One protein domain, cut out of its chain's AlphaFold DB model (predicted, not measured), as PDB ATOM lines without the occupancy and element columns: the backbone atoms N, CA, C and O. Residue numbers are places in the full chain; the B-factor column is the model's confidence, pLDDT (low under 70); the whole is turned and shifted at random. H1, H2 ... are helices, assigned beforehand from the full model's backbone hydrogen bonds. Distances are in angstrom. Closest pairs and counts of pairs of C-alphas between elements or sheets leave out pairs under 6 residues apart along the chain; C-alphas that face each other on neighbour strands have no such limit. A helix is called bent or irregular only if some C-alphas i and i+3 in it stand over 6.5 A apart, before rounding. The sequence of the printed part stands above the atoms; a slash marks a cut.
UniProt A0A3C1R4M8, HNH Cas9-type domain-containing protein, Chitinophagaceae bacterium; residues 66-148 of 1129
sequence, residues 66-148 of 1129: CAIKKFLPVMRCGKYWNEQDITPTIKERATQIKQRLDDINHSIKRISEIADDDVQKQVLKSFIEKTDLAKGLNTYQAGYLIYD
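Overview. This is residues 66 to 148 of the 1129 residues of the protein "HNH Cas9-type domain-containing protein" of Chitinophagaceae bacterium (UniProt A0A3C1R4M8). What does the model look like? Four short helices, H1, H5, H4 and H3, stand one after another in a row along the longest axis, and the long helix H2 runs beside part of that row, meeting H5 with its residues 90 to 94. The whole is elongated, spanning 38 by 22 by 20 A, with H3 and H1 farthest from its mean. What makes it up? The printed part has 83 residues with five named helices, H1 to H5 along the chain, and no named strand, so its class is all helix. How tight is it? It is compact, with a radius of gyration of the C-alphas of 12.9 A.

Arrangement. What does the first helix meet? H1, residues 66 to 75, touches H5, residues 139 to 147, the hub with three helices touched; their closest C-alphas, of Phe 71 and Ala 142, are 5.9 A apart. They run opposite ways at a steep tilt of 69 degrees, only just short of about perpendicular. Where does the longest helix sit? H2, residues 88 to 103, touches H5 with residues 90 to 94 alone, the closest C-alphas being those of Ile 90 and Ile 146 at 6.2 A. It is close to but not clearly touching H4, residues 121 to 127, and apart from H1. What follows? H3, residues 108 to 113, and H4 form a helical hairpin at a shallow tilt of 29 degrees, opposite ways, with the C-alphas of Ile 111 and Lys 121 closest at 6.6 A. H4 touches H5 at a steep tilt of 63 degrees, the C-alphas of Val 123 and Tyr 144 being closest at 7.0 A; the helix packing is mostly crossed, with 1 of 4 touching pairs at a shallow tilt. How do the backbones run? Every O i to N i+4 pair is within hydrogen-bond range in H2, H4 and H5, against 4 of 6 in H1 and 0 of 2 in H3, where 1 of 3 O i to N i+3 pairs is.

Along the chain. Where does H1 begin? C-alpha 66 is at (19.210, 49.270, -51.209); H1 is neither bent nor irregular, but only just, with C-alphas 70 and 73 6.5 A apart. How long are the helices? H1 measures 14.6 A and H2 22.7 A from first to last C-alpha, H2 starting at (32.233, 40.296, -42.481). H3 and H4 each measure 10.2 A; H3 is irregular, only just, with C-alphas 109 and 112 6.7 A apart. Where does H5 end? H5 measures 11.6 A and ends with C-alpha 147 at (19.257, 44.115, -39.902).

Size, cuts and confidence. How far does it reach? The two C-alphas farthest apart, of Lys 79 and Ala 115, are 40.8 A apart, and the printed part has no cut. Which links are long? Those from H1 to H2 and from H4 to H5 are long; H2 to H3 is tight and H3 to H4 short. Where is confidence low? The mean pLDDT of the printed part is 77.4, and residues 108 to 120, 122 and 131 are under 70.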
ATOM      1  N   CYS A  66      18.095  49.442 -52.145       78.38
ATOM      2  CA  CYS A  66      19.210  49.270 -51.209       78.38
ATOM      3  C   CYS A  66      19.026  48.024 -50.326       78.38
ATOM      4  O   CYS A  66      19.956  47.234 -50.184       78.38
ATOM      5  N   ALA A  67      17.818  47.809 -49.793       81.88
ATOM      6  CA  ALA A  67      17.506  46.621 -48.998       81.88
ATOM      7  C   ALA A  67      17.584  45.335 -49.831       81.88
ATOM      8  O   ALA A  67      18.204  44.365 -49.413       81.88
ATOM      9  N   ILE A  68      17.047  45.352 -51.056       84.25
ATOM     10  CA  ILE A  68      17.118  44.206 -51.975       84.25
ATOM     11  C   ILE A  68      18.576  43.847 -52.286       84.25
ATOM     12  O   ILE A  68      18.943  42.679 -52.209       84.25
ATOM     13  N   LYS A  69      19.431  44.836 -52.582       85.19
ATOM     14  CA  LYS A  69      20.864  44.597 -52.830       85.19
ATOM     15  C   LYS A  69      21.572  43.947 -51.643       85.19
ATOM     16  O   LYS A  69      22.465  43.143 -51.870       85.19
ATOM     17  N   LYS A  70      21.164  44.264 -50.412       85.00
ATOM     18  CA  LYS A  70      21.691  43.632 -49.196       85.00
ATOM     19  C   LYS A  70      21.141  42.217 -48.994       85.00
ATOM     20  O   LYS A  70      21.907  41.334 -48.639       85.00
ATOM     21  N   PHE A  71      19.859  41.971 -49.278       86.44
ATOM     22  CA  PHE A  71      19.263  40.632 -49.171       86.44
ATOM     23  C   PHE A  71      19.804  39.633 -50.200       86.44
ATOM     24  O   PHE A  71      19.998  38.464 -49.879       86.44
ATOM     25  N   LEU A  72      20.053  40.066 -51.438       87.56
ATOM     26  CA  LEU A  72      20.426  39.167 -52.534       87.56
ATOM     27  C   LEU A  72      21.649  38.264 -52.242       87.56
ATOM     28  O   LEU A  72      21.532  37.072 -52.525       87.56
ATOM     29  N   PRO A  73      22.770  38.752 -51.671       88.38
ATOM     30  CA  PRO A  73      23.915  37.919 -51.290       88.38
ATOM     31  C   PRO A  73      23.559  36.692 -50.438       88.38
ATOM     32  O   PRO A  73      24.030  35.600 -50.729       88.38
ATOM     33  N   VAL A  74      22.671  36.838 -49.449       86.81
ATOM     34  CA  VAL A  74      22.301  35.747 -48.522       86.81
ATOM     35  C   VAL A  74      21.106  34.913 -49.001       86.81
ATOM     36  O   VAL A  74      20.908  33.784 -48.560       86.81
ATOM     37  N   MET A  75      20.296  35.441 -49.923       87.94
ATOM     38  CA  MET A  75      19.136  34.730 -50.481       87.94
ATOM     39  C   MET A  75      19.486  33.853 -51.692       87.94
ATOM     40  O   MET A  75      18.809  32.859 -51.959       87.94
ATOM     41  N   ARG A  76      20.513  34.217 -52.471       87.75
ATOM     42  CA  ARG A  76      20.876  33.500 -53.705       87.75
ATOM     43  C   ARG A  76      21.412  32.095 -53.420       87.75
ATOM     44  O   ARG A  76      21.949  31.816 -52.354       87.75
ATOM     45  N   CYS A  77      21.268  31.211 -54.407       81.44
ATOM     46  CA  CYS A  77      21.705  29.814 -54.365       81.44
ATOM     47  C   CYS A  77      22.437  29.415 -55.657       81.44
ATOM     48  O   CYS A  77      22.333  30.096 -56.682       81.44
ATOM     49  N   GLY A  78      23.143  28.279 -55.615       82.00
ATOM     50  CA  GLY A  78      23.815  27.689 -56.780       82.00
ATOM     51  C   GLY A  78      24.786  28.654 -57.468       82.00
ATOM     52  O   GLY A  78      25.519  29.372 -56.796       82.00
ATOM     53  N   LYS A  79      24.735  28.702 -58.806       80.94
ATOM     54  CA  LYS A  79      25.595  29.539 -59.669       80.94
ATOM     55  C   LYS A  79      25.459  31.056 -59.475       80.94
ATOM     56  O   LYS A  79      26.243  31.809 -60.039       80.94
ATOM     57  N   TYR A  80      24.441  31.514 -58.746       79.25
ATOM     58  CA  TYR A  80      24.192  32.939 -58.515       79.25
ATOM     59  C   TYR A  80      24.717  33.428 -57.159       79.25
ATOM     60  O   TYR A  80      24.687  34.628 -56.902       79.25
ATOM     61  N   TRP A  81      25.156  32.523 -56.283       86.50
ATOM     62  CA  TRP A  81      25.689  32.864 -54.967       86.50
ATOM     63  C   TRP A  81      27.210  33.040 -55.027       86.50
ATOM     64  O   TRP A  81      27.894  32.223 -55.641       86.50
ATOM     65  N   ASN A  82      27.721  34.089 -54.381       83.38
ATOM     66  CA  ASN A  82      29.148  34.375 -54.266       83.38
ATOM     67  C   ASN A  82      29.472  34.766 -52.818       83.38
ATOM     68  O   ASN A  82      28.868  35.685 -52.270       83.38
ATOM     69  N   GLU A  83      30.438  34.081 -52.209       79.88
ATOM     70  CA  GLU A  83      30.825  34.295 -50.813       79.88
ATOM     71  C   GLU A  83      31.479  35.669 -50.572       79.88
ATOM     72  O   GLU A  83      31.413  36.211 -49.466       79.88
ATOM     73  N   GLN A  84      32.092  36.250 -51.608       81.88
ATOM     74  CA  GLN A  84      32.742  37.564 -51.545       81.88
ATOM     75  C   GLN A  84      31.737  38.715 -51.391       81.88
ATOM     76  O   GLN A  84      32.093  39.781 -50.896       81.88
ATOM     77  N   ASP A  85      30.475  38.489 -51.766       81.94
ATOM     78  CA  ASP A  85      29.410  39.492 -51.670       81.94
ATOM     79  C   ASP A  85      28.838  39.608 -50.238       81.94
ATOM     80  O   ASP A  85      27.998  40.472 -49.970       81.94
ATOM     81  N   ILE A  86      29.263  38.739 -49.308       82.94
ATOM     82  CA  ILE A  86      28.800  38.708 -47.915       82.94
ATOM     83  C   ILE A  86      29.750  39.522 -47.034       82.94
ATOM     84  O   ILE A  86      30.935  39.206 -46.915       82.94
ATOM     85  N   THR A  87      29.224  40.549 -46.362       83.88
ATOM     86  CA  THR A  87      30.033  41.395 -45.475       83.88
ATOM     87  C   THR A  87      30.518  40.624 -44.238       83.88
ATOM     88  O   THR A  87      29.786  39.769 -43.730       83.88
ATOM     89  N   PRO A  88      31.700  40.954 -43.681       82.12
ATOM     90  CA  PRO A  88      32.233  40.296 -42.481       82.12
ATOM     91  C   PRO A  88      31.255  40.289 -41.296       82.12
ATOM     92  O   PRO A  88      31.079  39.266 -40.647       82.12
ATOM     93  N   THR A  89      30.523  41.387 -41.100       82.50
ATOM     94  CA  THR A  89      29.475  41.527 -40.073       82.50
ATOM     95  C   THR A  89      28.338  40.510 -40.198       82.50
ATOM     96  O   THR A  89      27.799  40.053 -39.196       82.50
ATOM     97  N   ILE A  90      27.956  40.138 -41.424       83.06
ATOM     98  CA  ILE A  90      26.916  39.129 -41.668       83.06
ATOM     99  C   ILE A  90      27.462  37.732 -41.361       83.06
ATOM    100  O   ILE A  90      26.752  36.920 -40.769       83.06
ATOM    101  N   LYS A  91      28.723  37.457 -41.727       82.75
ATOM    102  CA  LYS A  91      29.391  36.181 -41.419       82.75
ATOM    103  C   LYS A  91      29.541  35.974 -39.910       82.75
ATOM    104  O   LYS A  91      29.284  34.881 -39.413       82.75
ATOM    105  N   GLU A  92      29.891  37.030 -39.181       82.69
ATOM    106  CA  GLU A  92      29.999  37.010 -37.722       82.69
ATOM    107  C   GLU A  92      28.655  36.670 -37.063       82.69
ATOM    108  O   GLU A  92      28.564  35.712 -36.299       82.69
ATOM    109  N   ARG A  93      27.575  37.362 -37.450       80.75
ATOM    110  CA  ARG A  93      26.218  37.066 -36.956       80.75
ATOM    111  C   ARG A  93      25.745  35.658 -37.302       80.75
ATOM    112  O   ARG A  93      25.156  34.986 -36.462       80.75
ATOM    113  N   ALA A  94      26.008  35.193 -38.522       82.56
ATOM    114  CA  ALA A  94      25.677  33.828 -38.925       82.56
ATOM    115  C   ALA A  94      26.392  32.798 -38.036       82.56
ATOM    116  O   ALA A  94      25.789  31.803 -37.638       82.56
ATOM    117  N   THR A  95      27.651  33.064 -37.678       83.44
ATOM    118  CA  THR A  95      28.448  32.211 -36.786       83.44
ATOM    119  C   THR A  95      27.890  32.216 -35.360       83.44
ATOM    120  O   THR A  95      27.722  31.148 -34.779       83.44
ATOM    121  N   GLN A  96      27.507  33.383 -34.832       81.00
ATOM    122  CA  GLN A  96      26.864  33.510 -33.515       81.00
ATOM    123  C   GLN A  96      25.535  32.741 -33.439       81.00
ATOM    124  O   GLN A  96      25.283  32.026 -32.469       81.00
ATOM    125  N   ILE A  97      24.692  32.847 -34.473       79.56
ATOM    126  CA  ILE A  97      23.431  32.094 -34.556       79.56
ATOM    127  C   ILE A  97      23.714  30.589 -34.605       79.56
ATOM    128  O   ILE A  97      23.050  29.829 -33.904       79.56
ATOM    129  N   LYS A  98      24.707  30.159 -35.393       81.81
ATOM    130  CA  LYS A  98      25.091  28.746 -35.510       81.81
ATOM    131  C   LYS A  98      25.537  28.164 -34.171       81.81
ATOM    132  O   LYS A  98      25.001  27.147 -33.753       81.81
ATOM    133  N   GLN A  99      26.446  28.852 -33.485       80.50
ATOM    134  CA  GLN A  99      26.967  28.425 -32.187       80.50
ATOM    135  C   GLN A  99      25.838  28.242 -31.163       80.50
ATOM    136  O   GLN A  99      25.767  27.217 -30.498       80.50
ATOM    137  N   ARG A 100      24.876  29.171 -31.119       75.75
ATOM    138  CA  ARG A 100      23.719  29.064 -30.215       75.75
ATOM    139  C   ARG A 100      22.746  27.947 -30.588       75.75
ATOM    140  O   ARG A 100      22.117  27.374 -29.703       75.75
ATOM    141  N   LEU A 101      22.574  27.657 -31.880       77.88
ATOM    142  CA  LEU A 101      21.775  26.514 -32.330       77.88
ATOM    143  C   LEU A 101      22.418  25.187 -31.912       77.88
ATOM    144  O   LEU A 101      21.707  24.269 -31.495       77.88
ATOM    145  N   ASP A 102      23.749  25.121 -31.971       78.44
ATOM    146  CA  ASP A 102      24.527  23.975 -31.510       78.44
ATOM    147  C   ASP A 102      24.417  23.816 -29.979       78.44
ATOM    148  O   ASP A 102      24.130  22.714 -29.512       78.44
ATOM    149  N   ASP A 103      24.483  24.908 -29.204       77.12
ATOM    150  CA  ASP A 103      24.317  24.893 -27.736       77.12
ATOM    151  C   ASP A 103      22.945  24.342 -27.280       77.12
ATOM    152  O   ASP A 103      22.833  23.690 -26.237       77.12
ATOM    153  N   ILE A 104      21.879  24.554 -28.067       75.00
ATOM    154  CA  ILE A 104      20.535  24.005 -27.792       75.00
ATOM    155  C   ILE A 104      20.272  22.637 -28.437       75.00
ATOM    156  O   ILE A 104      19.132  22.152 -28.399       75.00
ATOM    157  N   ASN A 105      21.288  21.997 -29.029       76.06
ATOM    158  CA  ASN A 105      21.168  20.760 -29.808       76.06
ATOM    159  C   ASN A 105      20.066  20.828 -30.882       76.06
ATOM    160  O   ASN A 105      19.349  19.850 -31.096       76.06
ATOM    161  N   HIS A 106      19.857  21.996 -31.502       74.38
ATOM    162  CA  HIS A 106      18.804  22.217 -32.506       74.38
ATOM    163  C   HIS A 106      17.377  21.856 -32.023       74.38
ATOM    164  O   HIS A 106      16.463  21.639 -32.819       74.38
ATOM    165  N   SER A 107      17.149  21.799 -30.703       71.12
ATOM    166  CA  SER A 107      15.877  21.365 -30.117       71.12
ATOM    167  C   SER A 107      14.938  22.536 -29.837       71.12
ATOM    168  O   SER A 107      15.205  23.389 -28.989       71.12
ATOM    169  N   ILE A 108      13.755  22.519 -30.463       66.31
ATOM    170  CA  ILE A 108      12.706  23.538 -30.266       66.31
ATOM    171  C   ILE A 108      12.266  23.637 -28.794       66.31
ATOM    172  O   ILE A 108      11.900  24.717 -28.332       66.31
ATOM    173  N   LYS A 109      12.310  22.526 -28.043       67.31
ATOM    174  CA  LYS A 109      11.853  22.468 -26.643       67.31
ATOM    175  C   LYS A 109      12.781  23.212 -25.677       67.31
ATOM    176  O   LYS A 109      12.304  23.682 -24.655       67.31
ATOM    177  N   ARG A 110      14.067  23.352 -26.014       65.00
ATOM    178  CA  ARG A 110      15.084  23.984 -25.152       65.00
ATOM    179  C   ARG A 110      15.231  25.489 -25.391       65.00
ATOM    180  O   ARG A 110      15.874  26.177 -24.612       65.00
ATOM    181  N   ILE A 111      14.564  26.040 -26.411       67.25
ATOM    182  CA  ILE A 111      14.556  27.490 -26.697       67.25
ATOM    183  C   ILE A 111      13.989  28.299 -25.514       67.25
ATOM    184  O   ILE A 111      14.390  29.441 -25.282       67.25
ATOM    185  N   SER A 112      13.044  27.729 -24.755       60.03
ATOM    186  CA  SER A 112      12.448  28.379 -23.580       60.03
ATOM    187  C   SER A 112      13.369  28.428 -22.361       60.03
ATOM    188  O   SER A 112      13.103  29.225 -21.469       60.03
ATOM    189  N   GLU A 113      14.426  27.614 -22.330       63.88
ATOM    190  CA  GLU A 113      15.379  27.507 -21.215       63.88
ATOM    191  C   GLU A 113      16.468  28.599 -21.270       63.88
ATOM    192  O   GLU A 113      17.221  28.765 -20.317       63.88
ATOM    193  N   ILE A 114      16.536  29.376 -22.362       62.78
ATOM    194  CA  ILE A 114      17.493  30.480 -22.534       62.78
ATOM    195  C   ILE A 114      16.997  31.726 -21.780       62.78
ATOM    196  O   ILE A 114      15.890  32.216 -22.051       62.78
ATOM    197  N   ALA A 115      17.830  32.223 -20.858       56.31
ATOM    198  CA  ALA A 115      17.500  33.264 -19.882       56.31
ATOM    199  C   ALA A 115      17.988  34.695 -20.223       56.31
ATOM    200  O   ALA A 115      17.599  35.605 -19.502       56.31
ATOM    201  N   ASP A 116      18.755  34.920 -21.302       49.88
ATOM    202  CA  ASP A 116      19.304  36.249 -21.660       49.88
ATOM    203  C   ASP A 116      19.347  36.501 -23.190       49.88
ATOM    204  O   ASP A 116      19.652  35.586 -23.963       49.88
ATOM    205  N   ASP A 117      19.012  37.731 -23.620       63.06
ATOM    206  CA  ASP A 117      18.656  38.134 -24.999       63.06
ATOM    207  C   ASP A 117      19.715  39.021 -25.701       63.06
ATOM    208  O   ASP A 117      20.003  40.130 -25.273       63.06
ATOM    209  N   ASP A 118      20.159  38.566 -26.879       53.66
ATOM    210  CA  ASP A 118      20.756  39.383 -27.967       53.66
ATOM    211  C   ASP A 118      20.216  38.961 -29.353       53.66
ATOM    212  O   ASP A 118      20.309  39.695 -30.328       53.66
ATOM    213  N   VAL A 119      19.653  37.749 -29.468       60.66
ATOM    214  CA  VAL A 119      19.088  37.198 -30.710       60.66
ATOM    215  C   VAL A 119      17.714  36.638 -30.380       60.66
ATOM    216  O   VAL A 119      17.595  35.715 -29.575       60.66
ATOM    217  N   GLN A 120      16.670  37.171 -31.014       67.19
ATOM    218  CA  GLN A 120      15.285  36.822 -30.688       67.19
ATOM    219  C   GLN A 120      15.021  35.308 -30.825       67.19
ATOM    220  O   GLN A 120      15.347  34.687 -31.837       67.19
ATOM    221  N   LYS A 121      14.316  34.706 -29.857       71.12
ATOM    222  CA  LYS A 121      13.948  33.266 -29.852       71.12
ATOM    223  C   LYS A 121      13.262  32.798 -31.144       71.12
ATOM    224  O   LYS A 121      13.427  31.657 -31.575       71.12
ATOM    225  N   GLN A 122      12.501  33.685 -31.789       66.62
ATOM    226  CA  GLN A 122      11.830  33.406 -33.060       66.62
ATOM    227  C   GLN A 122      12.806  33.290 -34.242       66.62
ATOM    228  O   GLN A 122      12.570  32.498 -35.156       66.62
ATOM    229  N   VAL A 123      13.921  34.020 -34.188       71.06
ATOM    230  CA  VAL A 123      15.017  33.948 -35.159       71.06
ATOM    231  C   VAL A 123      15.675  32.586 -35.057       71.06
ATOM    232  O   VAL A 123      15.680  31.860 -36.047       71.06
ATOM    233  N   LEU A 124      16.091  32.179 -33.851       72.50
ATOM    234  CA  LEU A 124      16.661  30.850 -33.596       72.50
ATOM    235  C   LEU A 124      15.729  29.745 -34.105       72.50
ATOM    236  O   LEU A 124      16.139  28.918 -34.914       72.50
ATOM    237  N   LYS A 125      14.438  29.804 -33.753       75.75
ATOM    238  CA  LYS A 125      13.435  28.846 -34.240       75.75
ATOM    239  C   LYS A 125      13.381  28.756 -35.770       75.75
ATOM    240  O   LYS A 125      13.190  27.671 -36.307       75.75
ATOM    241  N   SER A 126      13.523  29.880 -36.471       78.06
ATOM    242  CA  SER A 126      13.453  29.921 -37.935       78.06
ATOM    243  C   SER A 126      14.687  29.343 -38.635       78.06
ATOM    244  O   SER A 126      14.603  29.021 -39.820       78.06
ATOM    245  N   PHE A 127      15.815  29.221 -37.931       79.88
ATOM    246  CA  PHE A 127      17.094  28.781 -38.487       79.88
ATOM    247  C   PHE A 127      17.475  27.334 -38.124       79.88
ATOM    248  O   PHE A 127      18.409  26.812 -38.719       79.88
ATOM    249  N   ILE A 128      16.726  26.662 -37.239       78.81
ATOM    250  CA  ILE A 128      16.972  25.265 -36.814       78.81
ATOM    251  C   ILE A 128      17.080  24.286 -37.993       78.81
ATOM    252  O   ILE A 128      17.933  23.411 -38.005       78.81
ATOM    253  N   GLU A 129      16.230  24.428 -39.010       73.50
ATOM    254  CA  GLU A 129      16.198  23.503 -40.156       73.50
ATOM    255  C   GLU A 129      17.200  23.878 -41.267       73.50
ATOM    256  O   GLU A 129      17.189  23.286 -42.349       73.50
ATOM    257  N   LYS A 130      18.047  24.898 -41.056       74.94
ATOM    258  CA  LYS A 130      18.966  25.416 -42.078       74.94
ATOM    259  C   LYS A 130      20.398  24.954 -41.827       74.94
ATOM    260  O   LYS A 130      21.001  25.262 -40.810       74.94
ATOM    261  N   THR A 131      20.961  24.276 -42.824       67.12
ATOM    262  CA  THR A 131      22.341  23.767 -42.812       67.12
ATOM    263  C   THR A 131      23.389  24.848 -43.083       67.12
ATOM    264  O   THR A 131      24.490  24.784 -42.542       67.12
ATOM    265  N   ASP A 132      23.049  25.852 -43.895       74.31
ATOM    266  CA  ASP A 132      23.912  26.989 -44.221       74.31
ATOM    267  C   ASP A 132      23.180  28.307 -43.926       74.31
ATOM    268  O   ASP A 132      22.138  28.616 -44.507       74.31
ATOM    269  N   LEU A 133      23.736  29.070 -42.986       76.75
ATOM    270  CA  LEU A 133      23.202  30.339 -42.490       76.75
ATOM    271  C   LEU A 133      23.606  31.536 -43.359       76.75
ATOM    272  O   LEU A 133      23.090  32.631 -43.156       76.75
ATOM    273  N   ALA A 134      24.500  31.348 -44.332       73.69
ATOM    274  CA  ALA A 134      24.991  32.394 -45.224       73.69
ATOM    275  C   ALA A 134      24.388  32.310 -46.643       73.69
ATOM    276  O   ALA A 134      24.742  33.108 -47.521       73.69
ATOM    277  N   LYS A 135      23.476  31.357 -46.890       83.69
ATOM    278  CA  LYS A 135      22.967  31.038 -48.230       83.69
ATOM    279  C   LYS A 135      21.522  30.538 -48.222       83.69
ATOM    280  O   LYS A 135      21.095  29.816 -47.330       83.69
ATOM    281  N   GLY A 136      20.765  30.868 -49.272       81.31
ATOM    282  CA  GLY A 136      19.418  30.324 -49.487       81.31
ATOM    283  C   GLY A 136      18.403  30.685 -48.404       81.31
ATOM    284  O   GLY A 136      17.514  29.884 -48.082       81.31
ATOM    285  N   LEU A 137      18.552  31.876 -47.828       85.94
ATOM    286  CA  LEU A 137      17.641  32.395 -46.819       85.94
ATOM    287  C   LEU A 137      16.353  32.920 -47.457       85.94
ATOM    288  O   LEU A 137      16.367  33.515 -48.536       85.94
ATOM    289  N   ASN A 138      15.223  32.727 -46.779       85.12
ATOM    290  CA  ASN A 138      13.990  33.423 -47.143       85.12
ATOM    291  C   ASN A 138      14.057  34.904 -46.711       85.12
ATOM    292  O   ASN A 138      14.981  35.325 -46.016       85.12
ATOM    293  N   THR A 139      13.081  35.722 -47.116       82.88
ATOM    294  CA  THR A 139      13.091  37.168 -46.822       82.88
ATOM    295  C   THR A 139      13.121  37.469 -45.324       82.88
ATOM    296  O   THR A 139      13.790  38.412 -44.911       82.88
ATOM    297  N   TYR A 140      12.414  36.670 -44.523       82.12
ATOM    298  CA  TYR A 140      12.339  36.802 -43.069       82.12
ATOM    299  C   TYR A 140      13.708  36.553 -42.420       82.12
ATOM    300  O   TYR A 140      14.243  37.431 -41.749       82.12
ATOM    301  N   GLN A 141      14.320  35.408 -42.724       84.19
ATOM    302  CA  GLN A 141      15.659  35.010 -42.279       84.19
ATOM    303  C   GLN A 141      16.733  36.016 -42.717       84.19
ATOM    304  O   GLN A 141      17.544  36.458 -41.908       84.19
ATOM    305  N   ALA A 142      16.706  36.434 -43.987       85.88
ATOM    306  CA  ALA A 142      17.626  37.439 -44.516       85.88
ATOM    307  C   ALA A 142      17.454  38.804 -43.825       85.88
ATOM    308  O   ALA A 142      18.436  39.505 -43.599       85.88
ATOM    309  N   GLY A 143      16.219  39.167 -43.461       84.06
ATOM    310  CA  GLY A 143      15.902  40.338 -42.641       84.06
ATOM    311  C   GLY A 143      16.696  40.355 -41.343       84.06
ATOM    312  O   GLY A 143      17.513  41.247 -41.127       84.06
ATOM    313  N   TYR A 144      16.494  39.326 -40.525       80.88
ATOM    314  CA  TYR A 144      17.147  39.213 -39.225       80.88
ATOM    315  C   TYR A 144      18.661  39.105 -39.313       80.88
ATOM    316  O   TYR A 144      19.362  39.785 -38.577       80.88
ATOM    317  N   LEU A 145      19.190  38.340 -40.263       82.75
ATOM    318  CA  LEU A 145      20.639  38.220 -40.381       82.75
ATOM    319  C   LEU A 145      21.310  39.573 -40.715       82.75
ATOM    320  O   LEU A 145      22.367  39.911 -40.176       82.75
ATOM    321  N   ILE A 146      20.684  40.388 -41.569       83.12
ATOM    322  CA  ILE A 146      21.262  41.658 -42.037       83.12
ATOM    323  C   ILE A 146      20.971  42.821 -41.094       83.12
ATOM    324  O   ILE A 146      21.855  43.638 -40.823       83.12
ATOM    325  N   TYR A 147      19.736  42.939 -40.625       78.62
ATOM    326  CA  TYR A 147      19.257  44.115 -39.902       78.62
ATOM    327  C   TYR A 147      18.907  43.837 -38.445       78.62
ATOM    328  O   TYR A 147      18.553  44.785 -37.755       78.62
ATOM    329  N   ASP A 148      18.986  42.580 -38.000       74.81
ATOM    330  CA  ASP A 148      18.471  42.117 -36.703       74.81
ATOM    331  C   ASP A 148      16.959  42.366 -36.510       74.81
ATOM    332  O   ASP A 148      16.403  42.365 -35.417       74.81
TER     333      ASP A 148